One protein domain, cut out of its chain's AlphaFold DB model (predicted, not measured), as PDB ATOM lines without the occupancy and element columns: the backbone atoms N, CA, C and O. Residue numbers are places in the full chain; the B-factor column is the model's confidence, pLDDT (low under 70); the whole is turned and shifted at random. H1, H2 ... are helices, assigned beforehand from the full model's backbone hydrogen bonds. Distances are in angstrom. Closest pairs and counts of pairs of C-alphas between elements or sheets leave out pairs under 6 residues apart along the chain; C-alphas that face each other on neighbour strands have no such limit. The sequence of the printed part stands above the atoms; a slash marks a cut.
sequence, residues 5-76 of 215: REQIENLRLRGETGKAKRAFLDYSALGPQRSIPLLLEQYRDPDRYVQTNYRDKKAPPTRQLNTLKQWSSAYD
ATOM      1  N   ARG A   5      -6.663  -2.984 -28.253       62.03
ATOM      2  CA  ARG A   5      -7.962  -3.395 -28.789       62.03
ATOM      3  C   ARG A   5      -8.051  -4.905 -29.027       62.03
ATOM      4  O   ARG A   5      -9.021  -5.504 -28.587       62.03
ATOM      5  N   GLU A   6      -7.043  -5.527 -29.640       66.06
ATOM      6  CA  GLU A   6      -6.992  -6.982 -29.873       66.06
ATOM      7  C   GLU A   6      -6.887  -7.785 -28.567       66.06
ATOM      8  O   GLU A   6      -7.503  -8.844 -28.437       66.06
ATOM      9  N   GLN A   7      -6.157  -7.270 -27.571       67.06
ATOM     10  CA  GLN A   7      -6.099  -7.894 -26.246       67.06
ATOM     11  C   GLN A   7      -7.471  -7.883 -25.566       67.06
ATOM     12  O   GLN A   7      -7.876  -8.895 -24.999       67.06
ATOM     13  N   ILE A   8      -8.216  -6.778 -25.673       65.75
ATOM     14  CA  ILE A   8      -9.586  -6.689 -25.151       65.75
ATOM     15  C   ILE A   8     -10.542  -7.555 -25.987       65.75
ATOM     16  O   ILE A   8     -11.470  -8.167 -25.458       65.75
ATOM     17  N   GLU A   9     -10.296  -7.673 -27.288       66.00
ATOM     18  CA  GLU A   9     -11.124  -8.466 -28.189       66.00
ATOM     19  C   GLU A   9     -11.042  -9.976 -27.891       66.00
ATOM     20  O   GLU A   9     -12.035 -10.685 -28.079       66.00
ATOM     21  N   ASN A  10      -9.938 -10.460 -27.317       68.81
ATOM     22  CA  ASN A  10      -9.808 -11.843 -26.843       68.81
ATOM     23  C   ASN A  10     -10.406 -12.104 -25.446       68.81
ATOM     24  O   ASN A  10     -10.545 -13.261 -25.057       68.81
ATOM     25  N   LEU A  11     -10.850 -11.079 -24.710       73.81
ATOM     26  CA  LEU A  11     -11.467 -11.225 -23.378       73.81
ATOM     27  C   LEU A  11     -12.965 -11.557 -23.438       73.81
ATOM     28  O   LEU A  11     -13.741 -11.078 -22.608       73.81
ATOM     29  N   ARG A  12     -13.405 -12.337 -24.429       83.81
ATOM     30  CA  ARG A  12     -14.807 -12.758 -24.483       83.81
ATOM     31  C   ARG A  12     -15.058 -13.786 -23.383       83.81
ATOM     32  O   ARG A  12     -14.486 -14.873 -23.415       83.81
ATOM     33  N   LEU A  13     -15.939 -13.463 -22.439       90.19
ATOM     34  CA  LEU A  13     -16.328 -14.420 -21.403       90.19
ATOM     35  C   LEU A  13     -17.231 -15.516 -21.987       90.19
ATOM     36  O   LEU A  13     -17.960 -15.308 -22.964       90.19
ATOM     37  N   ARG A  14     -17.192 -16.712 -21.388       91.81
ATOM     38  CA  ARG A  14     -18.039 -17.835 -21.811       91.81
ATOM     39  C   ARG A  14     -19.509 -17.435 -21.655       91.81
ATOM     40  O   ARG A  14     -19.936 -17.037 -20.580       91.81
ATOM     41  N   GLY A  15     -20.274 -17.513 -22.744       93.88
ATOM     42  CA  GLY A  15     -21.676 -17.081 -22.770       93.88
ATOM     43  C   GLY A  15     -21.897 -15.583 -23.020       93.88
ATOM     44  O   GLY A  15     -23.046 -15.149 -23.078       93.88
ATOM     45  N   GLU A  16     -20.848 -14.777 -23.220       95.75
ATOM     46  CA  GLU A  16     -20.990 -13.367 -23.605       95.75
ATOM     47  C   GLU A  16     -21.478 -13.255 -25.054       95.75
ATOM     48  O   GLU A  16     -20.850 -13.761 -25.992       95.75
ATOM     49  N   THR A  17     -22.624 -12.604 -25.264       96.12
ATOM     50  CA  THR A  17     -23.149 -12.372 -26.618       96.12
ATOM     51  C   THR A  17     -22.281 -11.357 -27.367       96.12
ATOM     52  O   THR A  17     -21.647 -10.493 -26.763       96.12
ATOM     53  N   GLY A  18     -22.278 -11.398 -28.705       92.75
ATOM     54  CA  GLY A  18     -21.536 -10.407 -29.500       92.75
ATOM     55  C   GLY A  18     -21.988  -8.959 -29.244       92.75
ATOM     56  O   GLY A  18     -21.175  -8.040 -29.303       92.75
ATOM     57  N   LYS A  19     -23.270  -8.761 -28.901       95.06
ATOM     58  CA  LYS A  19     -23.828  -7.458 -28.511       95.06
ATOM     59  C   LYS A  19     -23.309  -6.995 -27.147       95.06
ATOM     60  O   LYS A  19     -22.889  -5.849 -27.041       95.06
ATOM     61  N   ALA A  20     -23.289  -7.885 -26.152       96.06
ATOM     62  CA  ALA A  20     -22.749  -7.587 -24.825       96.06
ATOM     63  C   ALA A  20     -21.258  -7.241 -24.888       96.06
ATOM     64  O   ALA A  20     -20.852  -6.213 -24.358       96.06
ATOM     65  N   LYS A  21     -20.471  -8.022 -25.642       93.38
ATOM     66  CA  LYS A  21     -19.053  -7.731 -25.884       93.38
ATOM     67  C   LYS A  21     -18.857  -6.356 -26.527       93.38
ATOM     68  O   LYS A  21     -18.000  -5.599 -26.090       93.38
ATOM     69  N   ARG A  22     -19.649  -6.008 -27.550       92.56
ATOM     70  CA  ARG A  22     -19.567  -4.676 -28.175       92.56
ATOM     71  C   ARG A  22     -19.901  -3.565 -27.175       92.56
ATOM     72  O   ARG A  22     -19.160  -2.597 -27.100       92.56
ATOM     73  N   ALA A  23     -20.947  -3.741 -26.371       95.06
ATOM     74  CA  ALA A  23     -21.314  -2.767 -25.348       95.06
ATOM     75  C   ALA A  23     -20.247  -2.615 -24.252       95.06
ATOM     76  O   ALA A  23     -20.016  -1.507 -23.781       95.06
ATOM     77  N   PHE A  24     -19.545  -3.693 -23.893       94.94
ATOM     78  CA  PHE A  24     -18.392  -3.630 -22.995       94.94
ATOM     79  C   PHE A  24     -17.223  -2.829 -23.589       94.94
ATOM     80  O   PHE A  24     -16.582  -2.053 -22.877       94.94
ATOM     81  N   LEU A  25     -16.943  -2.996 -24.888       91.56
ATOM     82  CA  LEU A  25     -15.921  -2.203 -25.578       91.56
ATOM     83  C   LEU A  25     -16.277  -0.712 -25.554       91.56
ATOM     84  O   LEU A  25     -15.432   0.101 -25.187       91.56
ATOM     85  N   ASP A  26     -17.530  -0.373 -25.869       92.75
ATOM     86  CA  ASP A  26     -18.018   1.008 -25.810       92.75
ATOM     87  C   ASP A  26     -17.954   1.560 -24.371       92.75
ATOM     88  O   ASP A  26     -17.476   2.668 -24.152       92.75
ATOM     89  N   TYR A  27     -18.351   0.764 -23.367       94.81
ATOM     90  CA  TYR A  27     -18.248   1.118 -21.945       94.81
ATOM     91  C   TYR A  27     -16.802   1.404 -21.516       94.81
ATOM     92  O   TYR A  27     -16.542   2.365 -20.794       94.81
ATOM     93  N   SER A  28     -15.854   0.583 -21.970       91.94
ATOM     94  CA  SER A  28     -14.430   0.746 -21.655       91.94
ATOM     95  C   SER A  28     -13.838   1.990 -22.323       91.94
ATOM     96  O   SER A  28     -12.975   2.646 -21.742       91.94
ATOM     97  N   ALA A  29     -14.332   2.353 -23.510       89.19
ATOM     98  CA  ALA A  29     -13.902   3.542 -24.244       89.19
ATOM     99  C   ALA A  29     -14.331   4.868 -23.583       89.19
ATOM    100  O   ALA A  29     -13.740   5.902 -23.883       89.19
ATOM    101  N   LEU A  30     -15.297   4.851 -22.653       90.00
ATOM    102  CA  LEU A  30     -15.699   6.036 -21.878       90.00
ATOM    103  C   LEU A  30     -14.624   6.517 -20.881       90.00
ATOM    104  O   LEU A  30     -14.746   7.608 -20.328       90.00
ATOM    105  N   GLY A  31     -13.576   5.726 -20.626       88.94
ATOM    106  CA  GLY A  31     -12.464   6.128 -19.763       88.94
ATOM    107  C   GLY A  31     -12.794   6.104 -18.260       88.94
ATOM    108  O   GLY A  31     -13.634   5.308 -17.830       88.94
ATOM    109  N   PRO A  32     -12.113   6.913 -17.423       87.75
ATOM    110  CA  PRO A  32     -12.247   6.868 -15.960       87.75
ATOM    111  C   PRO A  32     -13.637   7.249 -15.434       87.75
ATOM    112  O   PRO A  32     -14.069   6.728 -14.412       87.75
ATOM    113  N   GLN A  33     -14.363   8.116 -16.148       89.25
ATOM    114  CA  GLN A  33     -15.716   8.566 -15.781       89.25
ATOM    115  C   GLN A  33     -16.825   7.662 -16.353       89.25
ATOM    116  O   GLN A  33     -17.993   8.049 -16.432       89.25
ATOM    117  N   ARG A  34     -16.471   6.444 -16.780       95.31
ATOM    118  CA  ARG A  34     -17.407   5.470 -17.349       95.31
ATOM    119  C   ARG A  34     -18.549   5.153 -16.388       95.31
ATOM    120  O   ARG A  34     -18.354   4.790 -15.231       95.31
ATOM    121  N   SER A  35     -19.770   5.195 -16.902       97.12
ATOM    122  CA  SER A  35     -20.954   4.749 -16.177       97.12
ATOM    123  C   SER A  35     -21.990   4.193 -17.153       97.12
ATOM    124  O   SER A  35     -22.021   4.562 -18.327       97.12
ATOM    125  N   ILE A  36     -22.836   3.273 -16.685       98.12
ATOM    126  CA  ILE A  36     -23.916   2.715 -17.511       98.12
ATOM    127  C   ILE A  36     -24.913   3.800 -17.968       98.12
ATOM    128  O   ILE A  36     -25.314   3.757 -19.131       98.12
ATOM    129  N   PRO A  37     -25.301   4.784 -17.128       97.94
ATOM    130  CA  PRO A  37     -26.113   5.913 -17.583       97.94
ATOM    131  C   PRO A  37     -25.456   6.719 -18.709       97.94
ATOM    132  O   PRO A  37     -26.127   7.009 -19.695       97.94
ATOM    133  N   LEU A  38     -24.153   7.003 -18.607       95.62
ATOM    134  CA  LEU A  38     -23.414   7.742 -19.635       95.62
ATOM    135  C   LEU A  38     -23.354   6.969 -20.963       95.62
ATOM    136  O   LEU A  38     -23.599   7.535 -22.026       95.62
ATOM    137  N   LEU A  39     -23.111   5.655 -20.906       96.19
ATOM    138  CA  LEU A  39     -23.166   4.793 -22.093       96.19
ATOM    139  C   LEU A  39     -24.555   4.820 -22.746       96.19
ATOM    140  O   LEU A  39     -24.682   4.883 -23.967       96.19
ATOM    141  N   LEU A  40     -25.608   4.770 -21.928       97.62
ATOM    142  CA  LEU A  40     -26.980   4.811 -22.418       97.62
ATOM    143  C   LEU A  40     -27.314   6.155 -23.075       97.62
ATOM    144  O   LEU A  40     -28.007   6.166 -24.090       97.62
ATOM    145  N   GLU A  41     -26.844   7.265 -22.508       96.19
ATOM    146  CA  GLU A  41     -26.982   8.597 -23.100       96.19
ATOM    147  C   GLU A  41     -26.361   8.631 -24.503       96.19
ATOM    148  O   GLU A  41     -27.031   9.015 -25.462       96.19
ATOM    149  N   GLN A  42     -25.144   8.096 -24.657       94.56
ATOM    150  CA  GLN A  42     -24.488   7.976 -25.962       94.56
ATOM    151  C   GLN A  42     -25.275   7.085 -26.936       94.56
ATOM    152  O   GLN A  42     -25.325   7.378 -28.123       94.56
ATOM    153  N   TYR A  43     -25.924   6.015 -26.469       95.75
ATOM    154  CA  TYR A  43     -26.739   5.133 -27.322       95.75
ATOM    155  C   TYR A  43     -28.097   5.721 -27.728       95.75
ATOM    156  O   TYR A  43     -28.719   5.252 -28.697       95.75
ATOM    157  N   ARG A  44     -28.593   6.702 -26.968       96.06
ATOM    158  CA  ARG A  44     -29.839   7.416 -27.266       96.06
ATOM    159  C   ARG A  44     -29.657   8.447 -28.370       96.06
ATOM    160  O   ARG A  44     -30.610   8.652 -29.113       96.06
ATOM    161  N   ASP A  45     -28.460   9.010 -28.504       93.50
ATOM    162  CA  ASP A  45     -28.090   9.955 -29.554       93.50
ATOM    163  C   ASP A  45     -27.447   9.219 -30.753       93.50
ATOM    164  O   ASP A  45     -26.283   8.803 -30.686       93.50
ATOM    165  N   PRO A  46     -28.188   8.992 -31.857       83.62
ATOM    166  CA  PRO A  46     -27.682   8.237 -32.999       83.62
ATOM    167  C   PRO A  46     -26.516   8.946 -33.692       83.62
ATOM    168  O   PRO A  46     -25.578   8.275 -34.127       83.62
ATOM    169  N   ASP A  47     -26.561  10.276 -33.769       86.25
ATOM    170  CA  ASP A  47     -25.565  11.077 -34.479       86.25
ATOM    171  C   ASP A  47     -24.239  11.052 -33.722       86.25
ATOM    172  O   ASP A  47     -23.182  10.770 -34.303       86.25
ATOM    173  N   ARG A  48     -24.302  11.222 -32.397       84.06
ATOM    174  CA  ARG A  48     -23.134  11.110 -31.518       84.06
ATOM    175  C   ARG A  48     -22.539   9.704 -31.538       84.06
ATOM    176  O   ARG A  48     -21.318   9.550 -31.615       84.06
ATOM    177  N   TYR A  49     -23.374   8.665 -31.517       84.94
ATOM    178  CA  TYR A  49     -22.882   7.289 -31.563       84.94
ATOM    179  C   TYR A  49     -22.170   6.971 -32.891       84.94
ATOM    180  O   TYR A  49     -21.068   6.412 -32.874       84.94
ATOM    181  N   VAL A  50     -22.738   7.367 -34.037       78.88
ATOM    182  CA  VAL A  50     -22.143   7.120 -35.366       78.88
ATOM    183  C   VAL A  50     -20.789   7.815 -35.525       78.88
ATOM    184  O   VAL A  50     -19.873   7.212 -36.086       78.88
ATOM    185  N   GLN A  51     -20.623   9.028 -34.985       75.38
ATOM    186  CA  GLN A  51     -19.335   9.736 -34.999       75.38
ATOM    187  C   GLN A  51     -18.248   8.962 -34.246       75.38
ATOM    188  O   GLN A  51     -17.131   8.818 -34.740       75.38
ATOM    189  N   THR A  52     -18.584   8.404 -33.081       70.31
ATOM    190  CA  THR A  52     -17.619   7.648 -32.265       70.31
ATOM    191  C   THR A  52     -17.293   6.253 -32.814       70.31
ATOM    192  O   THR A  52     -16.189   5.754 -32.608       70.31
ATOM    193  N   ASN A  53     -18.212   5.630 -33.559       71.12
ATOM    194  CA  ASN A  53     -18.091   4.265 -34.086       71.12
ATOM    195  C   ASN A  53     -18.059   4.247 -35.632       71.12
ATOM    196  O   ASN A  53     -18.725   3.446 -36.297       71.12
ATOM    197  N   TYR A  54     -17.237   5.136 -36.203       54.69
ATOM    198  CA  TYR A  54     -17.179   5.476 -37.634       54.69
ATOM    199  C   TYR A  54     -16.982   4.285 -38.586       54.69
ATOM    200  O   TYR A  54     -17.426   4.318 -39.732       54.69
ATOM    201  N   ARG A  55     -16.329   3.209 -38.126       59.97
ATOM    202  CA  ARG A  55     -15.909   2.109 -39.008       59.97
ATOM    203  C   ARG A  55     -17.062   1.246 -39.523       59.97
ATOM    204  O   ARG A  55     -16.976   0.734 -40.631       59.97
ATOM    205  N   ASP A  56     -18.132   1.113 -38.740       68.00
ATOM    206  CA  ASP A  56     -19.141   0.080 -38.987       68.00
ATOM    207  C   ASP A  56     -20.555   0.624 -39.233       68.00
ATOM    208  O   ASP A  56     -21.400  -0.142 -39.692       68.00
ATOM    209  N   LYS A  57     -20.848   1.898 -38.904       74.00
ATOM    210  CA  LYS A  57     -22.206   2.502 -38.952       74.00
ATOM    211  C   LYS A  57     -23.320   1.593 -38.388       74.00
ATOM    212  O   LYS A  57     -24.482   1.687 -38.775       74.00
ATOM    213  N   LYS A  58     -22.976   0.665 -37.491       81.25
ATOM    214  CA  LYS A  58     -23.924  -0.294 -36.914       81.25
ATOM    215  C   LYS A  58     -24.790   0.432 -35.898       81.25
ATOM    216  O   LYS A  58     -24.302   1.321 -35.220       81.25
ATOM    217  N   ALA A  59     -26.045   0.027 -35.745       90.12
ATOM    218  CA  ALA A  59     -26.875   0.502 -34.641       90.12
ATOM    219  C   ALA A  59     -26.249   0.130 -33.276       90.12
ATOM    220  O   ALA A  59     -25.523  -0.876 -33.193       90.12
ATOM    221  N   PRO A  60     -26.530   0.897 -32.203       93.88
ATOM    222  CA  PRO A  60     -26.091   0.540 -30.860       93.88
ATOM    223  C   PRO A  60     -26.616  -0.857 -30.471       93.88
ATOM    224  O   PRO A  60     -27.715  -1.241 -30.884       93.88
ATOM    225  N   PRO A  61     -25.867  -1.644 -29.674       95.19
ATOM    226  CA  PRO A  61     -26.258  -3.003 -29.289       95.19
ATOM    227  C   PRO A  61     -27.634  -3.105 -28.612       95.19
ATOM    228  O   PRO A  61     -28.331  -4.108 -28.782       95.19
ATOM    229  N   THR A  62     -28.007  -2.087 -27.832       96.75
ATOM    230  CA  THR A  62     -29.294  -1.941 -27.140       96.75
ATOM    231  C   THR A  62     -29.512  -0.472 -26.760       96.75
ATOM    232  O   THR A  62     -28.558   0.293 -26.702       96.75
ATOM    233  N   ARG A  63     -30.754  -0.071 -26.474       96.44
ATOM    234  CA  ARG A  63     -31.105   1.232 -25.865       96.44
ATOM    235  C   ARG A  63     -31.834   1.075 -24.526       96.44
ATOM    236  O   ARG A  63     -32.396   2.028 -23.995       96.44
ATOM    237  N   GLN A  64     -31.873  -0.145 -23.998       97.88
ATOM    238  CA  GLN A  64     -32.572  -0.471 -22.761       97.88
ATOM    239  C   GLN A  64     -31.586  -0.489 -21.591       97.88
ATOM    240  O   GLN A  64     -30.621  -1.254 -21.594       97.88
ATOM    241  N   LEU A  65     -31.861   0.328 -20.569       97.81
ATOM    242  CA  LEU A  65     -31.017   0.435 -19.375       97.81
ATOM    243  C   LEU A  65     -30.872  -0.910 -18.648       97.81
ATOM    244  O   LEU A  65     -29.771  -1.277 -18.244       97.81
ATOM    245  N   ASN A  66     -31.975  -1.649 -18.502       98.25
ATOM    246  CA  ASN A  66     -31.988  -2.923 -17.779       98.25
ATOM    247  C   ASN A  66     -31.068  -3.957 -18.435       98.25
ATOM    248  O   ASN A  66     -30.316  -4.628 -17.736       98.25
ATOM    249  N   THR A  67     -31.048  -4.016 -19.767       98.25
ATOM    250  CA  THR A  67     -30.163  -4.906 -20.527       98.25
ATOM    251  C   THR A  67     -28.688  -4.576 -20.295       98.25
ATOM    252  O   THR A  67     -27.889  -5.481 -20.073       98.25
ATOM    253  N   LEU A  68     -28.322  -3.287 -20.284       98.00
ATOM    254  CA  LEU A  68     -26.946  -2.865 -19.993       98.00
ATOM    255  C   LEU A  68     -26.539  -3.186 -18.552       98.00
ATOM    256  O   LEU A  68     -25.437  -3.680 -18.332       98.00
ATOM    257  N   LYS A  69     -27.422  -2.951 -17.573       98.31
ATOM    258  CA  LYS A  69     -27.173  -3.314 -16.167       98.31
ATOM    259  C   LYS A  69     -26.991  -4.823 -15.998       98.31
ATOM    260  O   LYS A  69     -26.059  -5.247 -15.320       98.31
ATOM    261  N   GLN A  70     -27.849  -5.616 -16.641       98.19
ATOM    262  CA  GLN A  70     -27.773  -7.073 -16.600       98.19
ATOM    263  C   GLN A  70     -26.458  -7.575 -17.200       98.19
ATOM    264  O   GLN A  70     -25.784  -8.376 -16.563       98.19
ATOM    265  N   TRP A  71     -26.064  -7.094 -18.383       98.06
ATOM    266  CA  TRP A  71     -24.785  -7.477 -18.989       98.06
ATOM    267  C   TRP A  71     -23.588  -7.015 -18.160       98.06
ATOM    268  O   TRP A  71     -22.656  -7.792 -17.975       98.06
ATOM    269  N   SER A  72     -23.628  -5.791 -17.633       97.75
ATOM    270  CA  SER A  72     -22.563  -5.251 -16.785       97.75
ATOM    271  C   SER A  72     -22.301  -6.124 -15.561       97.75
ATOM    272  O   SER A  72     -21.154  -6.471 -15.295       97.75
ATOM    273  N   SER A  73     -23.368  -6.536 -14.870       97.75
ATOM    274  CA  SER A  73     -23.283  -7.433 -13.715       97.75
ATOM    275  C   SER A  73     -22.881  -8.858 -14.117       97.75
ATOM    276  O   SER A  73     -21.934  -9.413 -13.571       97.75
ATOM    277  N   ALA A  74     -23.535  -9.436 -15.131       97.19
ATOM    278  CA  ALA A  74     -23.302 -10.822 -15.548       97.19
ATOM    279  C   ALA A  74     -21.888 -11.081 -16.096       97.19
ATOM    280  O   ALA A  74     -21.400 -12.206 -16.018       97.19
ATOM    281  N   TYR A  75     -21.246 -10.064 -16.673       96.62
ATOM    282  CA  TYR A  75     -19.922 -10.175 -17.294       96.62
ATOM    283  C   TYR A  75     -18.865  -9.299 -16.614       96.62
ATOM    284  O   TYR A  75     -17.846  -9.003 -17.245       96.62
ATOM    285  N   ASP A  76     -19.136  -8.861 -15.382       96.12
ATOM    286  CA  ASP A  76     -18.245  -8.094 -14.508       96.12
ATOM    287  C   ASP A  76     -17.483  -6.963 -15.227       96.12
ATOM    288  O   ASP A  76     -16.249  -6.892 -15.268       96.12
TER     289      ASP A  76
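Overview. This is residues 5 to 76 of the 215 residues of an uncharacterized protein of marine sediment metagenome (UniProt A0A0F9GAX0). Helix H2 runs through the middle of a small helical body, with H3 and H5 making an angled cover over it: H5 crosses H2 at nearly a right angle, and H3 meets residues 26 to 27 of H2. H4 turns off at a corner after H3, a long stretch without a named element leads from H4 to H5, and short H1 lies at the outside, near H2 but hardly in contact with it. The printed part has 72 residues with five named helices, H1 to H5 in order along the chain, and no named strand; the class is all helix. It is compact, with a radius of gyration of the C-alphas of 11.7 A, and rounded, with spans of 32 by 26 by 23 A.

Along the chain. H1 is residues 5 to 9 and begins with C-alpha 5 at (-7.962, -3.395, -28.789). H2, the longest helix, is residues 18 to 29 and measures 16.7 A from first to last C-alpha, beginning with C-alpha 18 at (-21.536, -10.407, -29.500). H3 is residues 36 to 44, 12.3 A long. H4 is residues 46 to 52, 10.1 A long. H5 is residues 65 to 74, 14.2 A long, and ends with C-alpha 74 at (-23.302, -10.822, -15.548).

Arrangement. H3 is the hub, touching H2, H4 and H5. H3 and H5 touch at a steep tilt of 46 degrees, opposite ways, and their closest C-alphas, those of Leu 40 and Leu 65, are 6.7 A apart. H2 and H3 only just touch, with 3 pairs of C-alphas within 8 A, through residues 26 to 27 of H2 alone; the closest C-alphas are those of Tyr 27 and Leu 39, at 6.1 A. Their lines are about perpendicular at 72 degrees, only just past steep. H2 also touches H5, with residues 20 to 24 alone, and the C-alphas of Ala 20 and Trp 71 are the closest, 6.2 A apart; these lines are about perpendicular at 89 degrees. The helix packing is mostly crossed, with no shallow tilt among these three pairs. H3 and H4 touch only at the corner by their link, and only just, with 3 pairs of C-alphas within 8 A; the closest C-alphas, of Gln 42 and Tyr 49, are 5.9 A apart. They run opposite ways at a steep tilt of 68 degrees, only just short of about perpendicular. H1 and H2 are close but not clearly touching, with the C-alphas of Ile 8 and Leu 25 the closest at 7.8 A. H1 is apart from H3, H4 and H5, and H4 is apart from H2 and H5. In H1, H2, H3, H4 and H5 every O i to N i+4 pair is within hydrogen-bond range.

Size, cuts and confidence. The two C-alphas farthest apart, those of Arg 14 and Asp 47, are 32.5 A apart. The printed part has no cut. The link from H4 to H5, residues 53 to 64, is long, and the link from H3 to H4 is tight. The mean pLDDT of the printed part is 88.4, and the residues under 70 are 5 to 10 and 54 to 56.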